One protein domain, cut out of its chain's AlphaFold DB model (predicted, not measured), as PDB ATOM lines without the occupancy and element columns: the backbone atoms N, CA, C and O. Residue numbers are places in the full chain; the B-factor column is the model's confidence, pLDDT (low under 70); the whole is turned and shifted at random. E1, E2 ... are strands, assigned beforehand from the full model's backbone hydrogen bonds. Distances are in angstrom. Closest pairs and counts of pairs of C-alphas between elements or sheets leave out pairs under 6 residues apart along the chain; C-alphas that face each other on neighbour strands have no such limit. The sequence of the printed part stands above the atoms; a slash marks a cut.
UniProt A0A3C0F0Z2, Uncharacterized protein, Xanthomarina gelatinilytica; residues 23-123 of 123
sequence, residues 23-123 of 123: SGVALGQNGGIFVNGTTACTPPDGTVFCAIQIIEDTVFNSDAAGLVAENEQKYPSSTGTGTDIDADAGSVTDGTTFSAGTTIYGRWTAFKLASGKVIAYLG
ATOM      1  N   SER A  23     -47.386  37.801  21.216       56.44
ATOM      2  CA  SER A  23     -46.705  37.709  22.517       56.44
ATOM      3  C   SER A  23     -45.496  36.757  22.526       56.44
ATOM      4  O   SER A  23     -44.882  36.573  23.571       56.44
ATOM      5  N   GLY A  24     -45.192  36.096  21.401       59.97
ATOM      6  CA  GLY A  24     -44.179  35.047  21.312       59.97
ATOM      7  C   GLY A  24     -42.760  35.534  21.021       59.97
ATOM      8  O   GLY A  24     -41.818  34.847  21.399       59.97
ATOM      9  N   VAL A  25     -42.581  36.689  20.363       65.44
ATOM     10  CA  VAL A  25     -41.247  37.219  20.018       65.44
ATOM     11  C   VAL A  25     -41.290  38.747  19.993       65.44
ATOM     12  O   VAL A  25     -41.959  39.339  19.143       65.44
ATOM     13  N   ALA A  26     -40.584  39.404  20.914       74.31
ATOM     14  CA  ALA A  26     -40.328  40.835  20.817       74.31
ATOM     15  C   ALA A  26     -39.175  41.076  19.830       74.31
ATOM     16  O   ALA A  26     -38.121  40.450  19.919       74.31
ATOM     17  N   LEU A  27     -39.416  41.944  18.847       82.06
ATOM     18  CA  LEU A  27     -38.550  42.171  17.683       82.06
ATOM     19  C   LEU A  27     -37.966  43.590  17.656       82.06
ATOM     20  O   LEU A  27     -37.512  44.050  16.611       82.06
ATOM     21  N   GLY A  28     -37.999  44.296  18.787       87.44
ATOM     22  CA  GLY A  28     -37.425  45.636  18.916       87.44
ATOM     23  C   GLY A  28     -38.439  46.733  19.215       87.44
ATOM     24  O   GLY A  28     -38.075  47.901  19.323       87.44
ATOM     25  N   GLN A  29     -39.723  46.393  19.361       88.12
ATOM     26  CA  GLN A  29     -40.768  47.371  19.668       88.12
ATOM     27  C   GLN A  29     -40.650  47.966  21.079       88.12
ATOM     28  O   GLN A  29     -41.308  48.964  21.365       88.12
ATOM     29  N   ASN A  30     -39.828  47.374  21.954       89.50
ATOM     30  CA  ASN A  30     -39.643  47.828  23.333       89.50
ATOM     31  C   ASN A  30     -38.628  48.984  23.457       89.50
ATOM     32  O   ASN A  30     -38.165  49.309  24.548       89.50
ATOM     33  N   GLY A  31     -38.278  49.614  22.332       93.69
ATOM     34  CA  GLY A  31     -37.364  50.749  22.254       93.69
ATOM     35  C   GLY A  31     -35.997  50.365  21.699       93.69
ATOM     36  O   GLY A  31     -35.748  49.222  21.329       93.69
ATOM     37  N   GLY A  32     -35.098  51.340  21.623       96.00
ATOM     38  CA  GLY A  32     -33.734  51.114  21.165       96.00
ATOM     39  C   GLY A  32     -32.798  52.245  21.561       96.00
ATOM     40  O   GLY A  32     -33.240  53.323  21.964       96.00
ATOM     41  N   ILE A  33     -31.500  51.977  21.462       97.75
ATOM     42  CA  ILE A  33     -30.431  52.896  21.848       97.75
ATOM     43  C   ILE A  33     -29.510  53.099  20.645       97.75
ATOM     44  O   ILE A  33     -29.121  52.134  19.989       97.75
ATOM     45  N   PHE A  34     -29.138  54.345  20.369       98.38
ATOM     46  CA  PHE A  34     -28.065  54.656  19.429       98.38
ATOM     47  C   PHE A  34     -26.725  54.645  20.167       98.38
ATOM     48  O   PHE A  34     -26.581  55.312  21.192       98.38
ATOM     49  N   VAL A  35     -25.745  53.914  19.637       98.38
ATOM     50  CA  VAL A  35     -24.391  53.822  20.195       98.38
ATOM     51  C   VAL A  35     -23.384  54.251  19.144       98.38
ATOM     52  O   VAL A  35     -23.355  53.713  18.040       98.38
ATOM     53  N   ASN A  36     -22.541  55.212  19.509       97.75
ATOM     54  CA  ASN A  36     -21.467  55.758  18.677       97.75
ATOM     55  C   ASN A  36     -20.109  55.782  19.400       97.75
ATOM     56  O   ASN A  36     -19.211  56.526  19.007       97.75
ATOM     57  N   GLY A  37     -19.984  55.012  20.480       97.19
ATOM     58  CA  GLY A  37     -18.786  54.918  21.304       97.19
ATOM     59  C   GLY A  37     -18.489  53.477  21.700       97.19
ATOM     60  O   GLY A  37     -19.194  52.548  21.317       97.19
ATOM     61  N   THR A  38     -17.433  53.299  22.488       97.38
ATOM     62  CA  THR A  38     -16.870  51.984  22.840       97.38
ATOM     63  C   THR A  38     -17.141  51.576  24.291       97.38
ATOM     64  O   THR A  38     -16.544  50.633  24.811       97.38
ATOM     65  N   THR A  39     -18.042  52.283  24.977       97.56
ATOM     66  CA  THR A  39     -18.527  51.898  26.306       97.56
ATOM     67  C   THR A  39     -19.437  50.678  26.186       97.56
ATOM     68  O   THR A  39     -20.266  50.605  25.280       97.56
ATOM     69  N   ALA A  40     -19.285  49.715  27.101       97.19
ATOM     70  CA  ALA A  40     -20.159  48.549  27.146       97.19
ATOM     71  C   ALA A  40     -21.612  48.971  27.411       97.19
ATOM     72  O   ALA A  40     -21.876  49.815  28.268       97.19
ATOM     73  N   CYS A  41     -22.536  48.376  26.668       98.25
ATOM     74  CA  CYS A  41     -23.964  48.632  26.742       98.25
ATOM     75  C   CYS A  41     -24.673  47.376  27.245       98.25
ATOM     76  O   CYS A  41     -24.489  46.294  26.688       98.25
ATOM     77  N   THR A  42     -25.501  47.530  28.276       98.19
ATOM     78  CA  THR A  42     -26.317  46.464  28.872       98.19
ATOM     79  C   THR A  42     -27.786  46.890  28.857       98.19
ATOM     80  O   THR A  42     -28.074  48.040  29.205       98.19
ATOM     81  N   PRO A  43     -28.721  46.016  28.453       96.88
ATOM     82  CA  PRO A  43     -30.140  46.320  28.503       96.88
ATOM     83  C   PRO A  43     -30.639  46.286  29.964       96.88
ATOM     84  O   PRO A  43     -29.963  45.723  30.829       96.88
ATOM     85  N   PRO A  44     -31.800  46.891  30.271       95.62
ATOM     86  CA  PRO A  44     -32.432  46.752  31.583       95.62
ATOM     87  C   PRO A  44     -32.718  45.290  31.957       95.62
ATOM     88  O   PRO A  44     -32.975  44.457  31.084       95.62
ATOM     89  N   ASP A  45     -32.747  44.998  33.258       93.81
ATOM     90  CA  ASP A  45     -33.042  43.658  33.776       93.81
ATOM     91  C   ASP A  45     -34.345  43.083  33.194       93.81
ATOM     92  O   ASP A  45     -35.369  43.763  33.100       93.81
ATOM     93  N   GLY A  46     -34.306  41.804  32.813       89.94
ATOM     94  CA  GLY A  46     -35.447  41.103  32.216       89.94
ATOM     95  C   GLY A  46     -35.684  41.399  30.731       89.94
ATOM     96  O   GLY A  46     -36.658  40.892  30.177       89.94
ATOM     97  N   THR A  47     -34.810  42.175  30.082       93.00
ATOM     98  CA  THR A  47     -34.842  42.439  28.633       93.00
ATOM     99  C   THR A  47     -33.526  42.046  27.968       93.00
ATOM    100  O   THR A  47     -32.514  41.836  28.638       93.00
ATOM    101  N   VAL A  48     -33.528  41.952  26.640       96.38
ATOM    102  CA  VAL A  48     -32.312  41.746  25.837       96.38
ATOM    103  C   VAL A  48     -32.263  42.730  24.681       96.38
ATOM    104  O   VAL A  48     -33.292  43.253  24.251       96.38
ATOM    105  N   PHE A  49     -31.082  42.931  24.101       97.62
ATOM    106  CA  PHE A  49     -31.027  43.451  22.740       97.62
ATOM    107  C   PHE A  49     -31.417  42.327  21.777       97.62
ATOM    108  O   PHE A  49     -30.775  41.277  21.764       97.62
ATOM    109  N   CYS A  50     -32.481  42.525  21.001       96.19
ATOM    110  CA  CYS A  50     -33.027  41.509  20.098       96.19
ATOM    111  C   CYS A  50     -32.648  41.732  18.623       96.19
ATOM    112  O   CYS A  50     -32.712  40.820  17.796       96.19
ATOM    113  N   ALA A  51     -32.259  42.960  18.283       97.19
ATOM    114  CA  ALA A  51     -31.775  43.336  16.964       97.19
ATOM    115  C   ALA A  51     -30.737  44.452  17.088       97.19
ATOM    116  O   ALA A  51     -30.884  45.345  17.925       97.19
ATOM    117  N   ILE A  52     -29.709  44.425  16.246       98.00
ATOM    118  CA  ILE A  52     -28.708  45.491  16.156       98.00
ATOM    119  C   ILE A  52     -28.577  45.893  14.689       98.00
ATOM    120  O   ILE A  52     -28.164  45.094  13.848       98.00
ATOM    121  N   GLN A  53     -28.950  47.132  14.385       98.25
ATOM    122  CA  GLN A  53     -28.791  47.737  13.071       98.25
ATOM    123  C   GLN A  53     -27.462  48.481  13.005       98.25
ATOM    124  O   GLN A  53     -27.199  49.386  13.796       98.25
ATOM    125  N   ILE A  54     -26.645  48.116  12.029       98.62
ATOM    126  CA  ILE A  54     -25.329  48.681  11.770       98.62
ATOM    127  C   ILE A  54     -25.488  49.924  10.886       98.62
ATOM    128  O   ILE A  54     -26.053  49.852   9.794       98.62
ATOM    129  N   ILE A  55     -25.027  51.081  11.365       98.56
ATOM    130  CA  ILE A  55     -25.206  52.387  10.701       98.56
ATOM    131  C   ILE A  55     -23.968  52.779   9.884       98.56
ATOM    132  O   ILE A  55     -24.091  53.402   8.834       98.56
ATOM    133  N   GLU A  56     -22.786  52.377  10.339       98.00
ATOM    134  CA  GLU A  56     -21.515  52.439   9.607       98.00
ATOM    135  C   GLU A  56     -20.760  51.128   9.844       98.00
ATOM    136  O   GLU A  56     -21.142  50.390  10.746       98.00
ATOM    137  N   ASP A  57     -19.703  50.841   9.082       98.44
ATOM    138  CA  ASP A  57     -18.919  49.617   9.281       98.44
ATOM    139  C   ASP A  57     -18.498  49.465  10.754       98.44
ATOM    140  O   ASP A  57     -17.832  50.332  11.331       98.44
ATOM    141  N   THR A  58     -18.931  48.367  11.374       98.44
ATOM    142  CA  THR A  58     -18.831  48.147  12.819       98.44
ATOM    143  C   THR A  58     -18.036  46.891  13.115       98.44
ATOM    144  O   THR A  58     -18.271  45.834  12.530       98.44
ATOM    145  N   VAL A  59     -17.142  47.005  14.094       98.00
ATOM    146  CA  VAL A  59     -16.448  45.873  14.709       98.00
ATOM    147  C   VAL A  59     -16.828  45.845  16.183       98.00
ATOM    148  O   VAL A  59     -16.689  46.846  16.892       98.00
ATOM    149  N   PHE A  60     -17.318  44.702  16.655       97.56
ATOM    150  CA  PHE A  60     -17.513  44.467  18.085       97.56
ATOM    151  C   PHE A  60     -16.175  44.134  18.745       97.56
ATOM    152  O   PHE A  60     -15.257  43.650  18.088       97.56
ATOM    153  N   ASN A  61     -16.042  44.426  20.037       96.25
ATOM    154  CA  ASN A  61     -14.798  44.181  20.757       96.25
ATOM    155  C   ASN A  61     -14.388  42.699  20.681       96.25
ATOM    156  O   ASN A  61     -15.227  41.802  20.725       96.25
ATOM    157  N   SER A  62     -13.085  42.465  20.584       90.12
ATOM    158  CA  SER A  62     -12.501  41.136  20.389       90.12
ATOM    159  C   SER A  62     -12.475  40.259  21.641       90.12
ATOM    160  O   SER A  62     -12.060  39.107  21.609       90.12
ATOM    161  N   ASP A  63     -12.886  40.809  22.779       90.31
ATOM    162  CA  ASP A  63     -12.971  40.085  24.039       90.31
ATOM    163  C   ASP A  63     -14.395  39.575  24.304       90.31
ATOM    164  O   ASP A  63     -15.340  39.818  23.549       90.31
ATOM    165  N   ALA A  64     -14.560  38.897  25.441       91.50
ATOM    166  CA  ALA A  64     -15.846  38.399  25.917       91.50
ATOM    167  C   ALA A  64     -16.900  39.496  26.171       91.50
ATOM    168  O   ALA A  64     -18.008  39.167  26.578       91.50
ATOM    169  N   ALA A  65     -16.587  40.784  25.968       94.62
ATOM    170  CA  ALA A  65     -17.538  41.884  26.090       94.62
ATOM    171  C   ALA A  65     -18.057  42.406  24.735       94.62
ATOM    172  O   ALA A  65     -18.887  43.315  24.738       94.62
ATOM    173  N   GLY A  66     -17.586  41.889  23.592       96.62
ATOM    174  CA  GLY A  66     -17.966  42.379  22.259       96.62
ATOM    175  C   GLY A  66     -19.440  42.188  21.912       96.62
ATOM    176  O   GLY A  66     -20.189  43.159  21.875       96.62
ATOM    177  N   LEU A  67     -19.858  40.952  21.659       96.94
ATOM    178  CA  LEU A  67     -21.256  40.529  21.574       96.94
ATOM    179  C   LEU A  67     -21.474  39.417  22.593       96.94
ATOM    180  O   LEU A  67     -20.951  38.317  22.425       96.94
ATOM    181  N   VAL A  68     -22.244  39.705  23.641       97.81
ATOM    182  CA  VAL A  68     -22.509  38.758  24.728       97.81
ATOM    183  C   VAL A  68     -23.893  38.165  24.529       97.81
ATOM    184  O   VAL A  68     -24.905  38.805  24.817       97.81
ATOM    185  N   ALA A  69     -23.940  36.961  23.969       97.25
ATOM    186  CA  ALA A  69     -25.185  36.246  23.721       97.25
ATOM    187  C   ALA A  69     -25.806  35.717  25.027       97.25
ATOM    188  O   ALA A  69     -25.103  35.244  25.913       97.25
ATOM    189  N   GLU A  70     -27.139  35.737  25.124       97.00
ATOM    190  CA  GLU A  70     -27.877  35.076  26.218       97.00
ATOM    191  C   GLU A  70     -27.694  33.545  26.177       97.00
ATOM    192  O   GLU A  70     -27.641  32.887  27.212       97.00
ATOM    193  N   ASN A  71     -27.568  32.992  24.968       96.69
ATOM    194  CA  ASN A  71     -27.145  31.619  24.710       96.69
ATOM    195  C   ASN A  71     -26.104  31.646  23.578       96.69
ATOM    196  O   ASN A  71     -26.439  31.899  22.417       96.69
ATOM    197  N   GLU A  72     -24.851  31.388  23.941       95.94
ATOM    198  CA  GLU A  72     -23.683  31.383  23.055       95.94
ATOM    199  C   GLU A  72     -23.748  30.317  21.955       95.94
ATOM    200  O   GLU A  72     -23.145  30.496  20.900       95.94
ATOM    201  N   GLN A  73     -24.509  29.248  22.177       96.56
ATOM    202  CA  GLN A  73     -24.687  28.120  21.270       96.56
ATOM    203  C   GLN A  73     -25.783  28.364  20.231       96.56
ATOM    204  O   GLN A  73     -25.946  27.570  19.302       96.56
ATOM    205  N   LYS A  74     -26.528  29.468  20.368       95.81
ATOM    206  CA  LYS A  74     -27.688  29.794  19.531       95.81
ATOM    207  C   LYS A  74     -27.608  31.162  18.857       95.81
ATOM    208  O   LYS A  74     -28.173  31.332  17.782       95.81
ATOM    209  N   TYR A  75     -26.957  32.152  19.460       96.06
ATOM    210  CA  TYR A  75     -26.889  33.505  18.899       96.06
ATOM    211  C   TYR A  75     -25.440  33.916  18.617       96.06
ATOM    212  O   TYR A  75     -24.548  33.481  19.344       96.06
ATOM    213  N   PRO A  76     -25.189  34.768  17.599       95.62
ATOM    214  CA  PRO A  76     -23.845  35.262  17.308       95.62
ATOM    215  C   PRO A  76     -23.180  35.855  18.555       95.62
ATOM    216  O   PRO A  76     -23.795  36.663  19.254       95.62
ATOM    217  N   SER A  77     -21.940  35.457  18.825       96.31
ATOM    218  CA  SER A  77     -21.208  35.814  20.040       96.31
ATOM    219  C   SER A  77     -19.728  36.050  19.737       96.31
ATOM    220  O   SER A  77     -19.171  35.455  18.810       96.31
ATOM    221  N   SER A  78     -19.075  36.889  20.545       95.69
ATOM    222  CA  SER A  78     -17.615  37.066  20.497       95.69
ATOM    223  C   SER A  78     -16.846  35.832  20.981       95.69
ATOM    224  O   SER A  78     -15.681  35.670  20.635       95.69
ATOM    225  N   THR A  79     -17.476  34.966  21.777       94.25
ATOM    226  CA  THR A  79     -16.848  33.791  22.417       94.25
ATOM    227  C   THR A  79     -17.514  32.472  22.037       94.25
ATOM    228  O   THR A  79     -16.877  31.422  22.097       94.25
ATOM    229  N   GLY A  80     -18.785  32.529  21.637       93.69
ATOM    230  CA  GLY A  80     -19.634  31.381  21.336       93.69
ATOM    231  C   GLY A  80     -19.758  31.051  19.852       93.69
ATOM    232  O   GLY A  80     -19.699  31.930  18.995       93.69
ATOM    233  N   THR A  81     -19.994  29.772  19.563       95.62
ATOM    234  CA  THR A  81     -20.303  29.241  18.223       95.62
ATOM    235  C   THR A  81     -21.649  28.518  18.260       95.62
ATOM    236  O   THR A  81     -22.070  28.069  19.316       95.62
ATOM    237  N   GLY A  82     -22.332  28.385  17.125       96.25
ATOM    238  CA  GLY A  82     -23.742  27.996  17.022       96.25
ATOM    239  C   GLY A  82     -24.062  26.494  17.078       96.25
ATOM    240  O   GLY A  82     -24.826  26.027  16.233       96.25
ATOM    241  N   THR A  83     -23.516  25.725  18.028       96.81
ATOM    242  CA  THR A  83     -23.697  24.252  18.083       96.81
ATOM    243  C   THR A  83     -25.138  23.779  18.308       96.81
ATOM    244  O   THR A  83     -25.460  22.647  17.957       96.81
ATOM    245  N   ASP A  84     -26.016  24.610  18.888       96.94
ATOM    246  CA  ASP A  84     -27.437  24.257  19.054       96.94
ATOM    247  C   ASP A  84     -28.210  24.354  17.726       96.94
ATOM    248  O   ASP A  84     -29.328  23.847  17.615       96.94
ATOM    249  N   ILE A  85     -27.642  25.048  16.734       95.69
ATOM    250  CA  ILE A  85     -28.252  25.276  15.419       95.69
ATOM    251  C   ILE A  85     -27.660  24.333  14.378       95.69
ATOM    252  O   ILE A  85     -28.402  23.772  13.572       95.69
ATOM    253  N   ASP A  86     -26.338  24.177  14.383       96.69
ATOM    254  CA  ASP A  86     -25.606  23.396  13.397       96.69
ATOM    255  C   ASP A  86     -24.376  22.734  14.027       96.69
ATOM    256  O   ASP A  86     -23.665  23.346  14.824       96.69
ATOM    257  N   ALA A  87     -24.113  21.478  13.663       95.38
ATOM    258  CA  ALA A  87     -23.031  20.696  14.258       95.38
ATOM    259  C   ALA A  87     -21.631  21.239  13.920       95.38
ATOM    260  O   ALA A  87     -20.712  21.053  14.719       95.38
ATOM    261  N   ASP A  88     -21.475  21.935  12.788       96.44
ATOM    262  CA  ASP A  88     -20.213  22.574  12.400       96.44
ATOM    263  C   ASP A  88     -20.046  23.964  13.050       96.44
ATOM    264  O   ASP A  88     -18.986  24.579  12.928       96.44
ATOM    265  N   ALA A  89     -21.065  24.444  13.777       93.19
ATOM    266  CA  ALA A  89     -21.074  25.586  14.699       93.19
ATOM    267  C   ALA A  89     -20.715  26.974  14.125       93.19
ATOM    268  O   ALA A  89     -20.870  27.991  14.806       93.19
ATOM    269  N   GLY A  90     -20.256  27.068  12.880       95.00
ATOM    270  CA  GLY A  90     -19.822  28.331  12.289       95.00
ATOM    271  C   GLY A  90     -18.610  28.929  13.014       95.00
ATOM    272  O   GLY A  90     -17.623  28.249  13.282       95.00
ATOM    273  N   SER A  91     -18.623  30.236  13.275       95.31
ATOM    274  CA  SER A  91     -17.479  30.952  13.857       95.31
ATOM    275  C   SER A  91     -17.920  32.058  14.810       95.31
ATOM    276  O   SER A  91     -19.025  32.587  14.687       95.31
ATOM    277  N   VAL A  92     -17.033  32.415  15.742       95.88
ATOM    278  CA  VAL A  92     -17.193  33.587  16.616       95.88
ATOM    279  C   VAL A  92     -17.127  34.882  15.803       95.88
ATOM    280  O   VAL A  92     -16.500  34.930  14.745       95.88
ATOM    281  N   THR A  93     -17.731  35.956  16.311       94.19
ATOM    282  CA  THR A  93     -17.739  37.270  15.639       94.19
ATOM    283  C   THR A  93     -16.486  38.113  15.899       94.19
ATOM    284  O   THR A  93     -16.426  39.260  15.456       94.19
ATOM    285  N   ASP A  94     -15.507  37.586  16.637       90.38
ATOM    286  CA  ASP A  94     -14.275  38.287  17.012       90.38
ATOM    287  C   ASP A  94     -13.584  38.934  15.795       90.38
ATOM    288  O   ASP A  94     -13.381  38.299  14.758       90.38
ATOM    289  N   GLY A  95     -13.286  40.235  15.902       85.25
ATOM    290  CA  GLY A  95     -12.572  41.017  14.889       85.25
ATOM    291  C   GLY A  95     -13.304  41.169  13.552       85.25
ATOM    292  O   GLY A  95     -12.765  41.761  12.616       85.25
ATOM    293  N   THR A  96     -14.530  40.653  13.439       95.50
ATOM    294  CA  THR A  96     -15.297  40.665  12.196       95.50
ATOM    295  C   THR A  96     -15.907  42.043  11.965       95.50
ATOM    296  O   THR A  96     -16.526  42.627  12.855       95.50
ATOM    297  N   THR A  97     -15.751  42.561  10.746       97.56
ATOM    298  CA  THR A  97     -16.412  43.800  10.321       97.56
ATOM    299  C   THR A  97     -17.786  43.487   9.750       97.56
ATOM    300  O   THR A  97     -17.907  42.771   8.756       97.56
ATOM    301  N   PHE A  98     -18.817  44.064  10.356       97.88
ATOM    302  CA  PHE A  98     -20.171  44.082   9.820       97.88
ATOM    303  C   PHE A  98     -20.352  45.347   8.989       97.88
ATOM    304  O   PHE A  98     -20.085  46.445   9.477       97.88
ATOM    305  N   SER A  99     -20.801  45.208   7.742       98.31
ATOM    306  CA  SER A  99     -20.953  46.351   6.842       98.31
ATOM    307  C   SER A  99     -22.139  47.235   7.221       98.31
ATOM    308  O   SER A  99     -23.182  46.741   7.672       98.31
ATOM    309  N   ALA A 100     -22.008  48.533   6.952       98.38
ATOM    310  CA  ALA A 100     -23.085  49.510   7.077       98.38
ATOM    311  C   ALA A 100     -24.386  49.034   6.401       98.38
ATOM    312  O   ALA A 100     -24.375  48.475   5.302       98.38
ATOM    313  N   GLY A 101     -25.524  49.261   7.061       97.88
ATOM    314  CA  GLY A 101     -26.850  48.850   6.593       97.88
ATOM    315  C   GLY A 101     -27.249  47.419   6.969       97.88
ATOM    316  O   GLY A 101     -28.419  47.065   6.822       97.88
ATOM    317  N   THR A 102     -26.329  46.606   7.496       97.81
ATOM    318  CA  THR A 102     -26.648  45.257   7.989       97.81
ATOM    319  C   THR A 102     -27.497  45.336   9.254       97.81
ATOM    320  O   THR A 102     -27.294  46.200  10.100       97.81
ATOM    321  N   THR A 103     -28.441  44.414   9.417       97.31
ATOM    322  CA  THR A 103     -29.111  44.186  10.702       97.31
ATOM    323  C   THR A 103     -28.873  42.750  11.126       97.31
ATOM    324  O   THR A 103     -29.123  41.831  10.347       97.31
ATOM    325  N   ILE A 104     -28.391  42.563  12.351       96.56
ATOM    326  CA  ILE A 104     -28.266  41.245  12.974       96.56
ATOM    327  C   ILE A 104     -29.402  41.043  13.977       96.56
ATOM    328  O   ILE A 104     -29.786  41.974  14.685       96.56
ATOM    329  N   TYR A 105     -29.928  39.821  14.039       96.00
ATOM    330  CA  TYR A 105     -30.988  39.412  14.963       96.00
ATOM    331  C   TYR A 105     -30.463  38.343  15.920       96.00
ATOM    332  O   TYR A 105     -29.693  37.471  15.517       96.00
ATOM    333  N   GLY A 106     -30.874  38.409  17.181       94.62
ATOM    334  CA  GLY A 106     -30.370  37.523  18.224       94.62
ATOM    335  C   GLY A 106     -30.928  37.876  19.593       94.62
ATOM    336  O   GLY A 106     -31.978  38.502  19.691       94.62
ATOM    337  N   ARG A 107     -30.245  37.450  20.655       96.50
ATOM    338  CA  ARG A 107     -30.533  37.856  22.036       96.50
ATOM    339  C   ARG A 107     -29.215  38.114  22.743       96.50
ATOM    340  O   ARG A 107     -28.462  37.170  22.988       96.50
ATOM    341  N   TRP A 108     -28.941  39.376  23.050       97.75
ATOM    342  CA  TRP A 108     -27.691  39.799  23.678       97.75
ATOM    343  C   TRP A 108     -27.943  40.488  25.015       97.75
ATOM    344  O   TRP A 108     -28.763  41.405  25.112       97.75
ATOM    345  N   THR A 109     -27.216  40.048  26.041       98.00
ATOM    346  CA  THR A 109     -27.244  40.614  27.400       98.00
ATOM    347  C   THR A 109     -26.254  41.764  27.561       98.00
ATOM    348  O   THR A 109     -26.373  42.555  28.491       98.00
ATOM    349  N   ALA A 110     -25.293  41.894  26.645       98.06
ATOM    350  CA  ALA A 110     -24.419  43.051  26.540       98.06
ATOM    351  C   ALA A 110     -23.776  43.130  25.150       98.06
ATOM    352  O   ALA A 110     -23.687  42.132  24.429       98.06
ATOM    353  N   PHE A 111     -23.271  44.307  24.800       98.19
ATOM    354  CA  PHE A 111     -22.315  44.458  23.708       98.19
ATOM    355  C   PHE A 111     -21.354  45.619  23.961       98.19
ATOM    356  O   PHE A 111     -21.641  46.539  24.731       98.19
ATOM    357  N   LYS A 112     -20.221  45.608  23.269       98.00
ATOM    358  CA  LYS A 112     -19.230  46.678  23.270       98.00
ATOM    359  C   LYS A 112     -18.630  46.802  21.880       98.00
ATOM    360  O   LYS A 112     -18.149  45.827  21.311       98.00
ATOM    361  N   LEU A 113     -18.629  48.015  21.341       97.88
ATOM    362  CA  LEU A 113     -18.002  48.288  20.053       97.88
ATOM    363  C   LEU A 113     -16.487  48.453  20.230       97.88
ATOM    364  O   LEU A 113     -16.037  49.088  21.186       97.88
ATOM    365  N   ALA A 114     -15.709  47.923  19.290       97.75
ATOM    366  CA  ALA A 114     -14.342  48.375  19.045       97.75
ATOM    367  C   ALA A 114     -14.351  49.626  18.152       97.75
ATOM    368  O   ALA A 114     -13.594  50.568  18.388       97.75
ATOM    369  N   SER A 115     -15.242  49.653  17.158       97.81
ATOM    370  CA  SER A 115     -15.467  50.781  16.251       97.81
ATOM    371  C   SER A 115     -16.879  50.747  15.656       97.81
ATOM    372  O   SER A 115     -17.561  49.722  15.683       97.81
ATOM    373  N   GLY A 116     -17.312  51.873  15.091       97.69
ATOM    374  CA  GLY A 116     -18.556  51.974  14.335       97.69
ATOM    375  C   GLY A 116     -19.718  52.617  15.098       97.69
ATOM    376  O   GLY A 116     -19.551  53.201  16.174       97.69
ATOM    377  N   LYS A 117     -20.917  52.494  14.522       98.56
ATOM    378  CA  LYS A 117     -22.177  53.046  15.033       98.56
ATOM    379  C   LYS A 117     -23.303  52.058  14.813       98.56
ATOM    380  O   LYS A 117     -23.464  51.537  13.710       98.56
ATOM    381  N   VAL A 118     -24.134  51.880  15.833       98.69
ATOM    382  CA  VAL A 118     -25.281  50.974  15.767       98.69
ATOM    383  C   VAL A 118     -26.522  51.580  16.411       98.69
ATOM    384  O   VAL A 118     -26.429  52.480  17.246       98.69
ATOM    385  N   ILE A 119     -27.688  51.049  16.053       98.56
ATOM    386  CA  ILE A 119     -28.907  51.145  16.858       98.56
ATOM    387  C   ILE A 119     -29.224  49.741  17.376       98.56
ATOM    388  O   ILE A 119     -29.419  48.830  16.575       98.56
ATOM    389  N   ALA A 120     -29.265  49.558  18.694       98.25
ATOM    390  CA  ALA A 120     -29.613  48.288  19.332       98.25
ATOM    391  C   ALA A 120     -31.032  48.358  19.908       98.25
ATOM    392  O   ALA A 120     -31.335  49.262  20.685       98.25
ATOM    393  N   TYR A 121     -31.898  47.420  19.529       97.69
ATOM    394  CA  TYR A 121     -33.319  47.405  19.877       97.69
ATOM    395  C   TYR A 121     -33.623  46.404  20.994       97.69
ATOM    396  O   TYR A 121     -33.067  45.308  21.009       97.69
ATOM    397  N   LEU A 122     -34.521  46.781  21.903       95.75
ATOM    398  CA  LEU A 122     -34.935  45.995  23.061       95.75
ATOM    399  C   LEU A 122     -36.080  45.031  22.723       95.75
ATOM    400  O   LEU A 122     -37.057  45.408  22.061       95.75
ATOM    401  N   GLY A 123     -35.994  43.821  23.271       91.19
ATOM    402  CA  GLY A 123     -37.051  42.811  23.271       91.19
ATOM    403  C   GLY A 123     -37.010  41.919  24.503       91.19
ATOM    404  O   GLY A 123     -36.337  42.288  25.492       91.19
TER     405      GLY A 123
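Overview. This is residues 23 to 123 of the 123 residues of an uncharacterized protein of Xanthomarina gelatinilytica (UniProt A0A3C0F0Z2). Little regular structure is present: one strongly twisted sheet of five strands, some sharply bent, from whose E3 edge a long loop, residues 70 to 102, reaches out to Ala 87 and folds back to E2. The 101 printed residues include no named helix and strands E1 to E5 in chain order, 38 residues, all strand by class. The sheet, E1 E5 E2 E4 E3, is antiparallel. The whole is compact, radius of gyration of the C-alphas 12.6 A, spans 34 by 34 by 23 A.

Along the chain. E1, residues 32 to 35, begins at C-alpha (-33.734, 51.114, 21.165). E2, residues 49 to 60, measures 14.3 A; E3 is residues 67 to 69. E4, residues 103 to 111, measures 14.7 A. E5, residues 113 to 122, measures 17.4 A, ending at C-alpha (-34.935, 45.995, 23.061).

Arrangement. Within hydrogen-bond range are N 33 and O 120 of E1 and E5, 2.8 A; N 53 and O 119 of E2 and E5, 2.8 A; N 52 and O 104 of E2 and E4, 2.9 A; and N 68 and O 110 of hairpin E3 and E4, 2.9 A. E1 and E3 are apart.

Size, cuts and confidence. The farthest C-alphas, Asn 36 and Ala 87, are 35.4 A apart. The printed part has no cut. Links E1 to E2 and E3 to E4 are long. Residues 23 to 25 have pLDDT under 70.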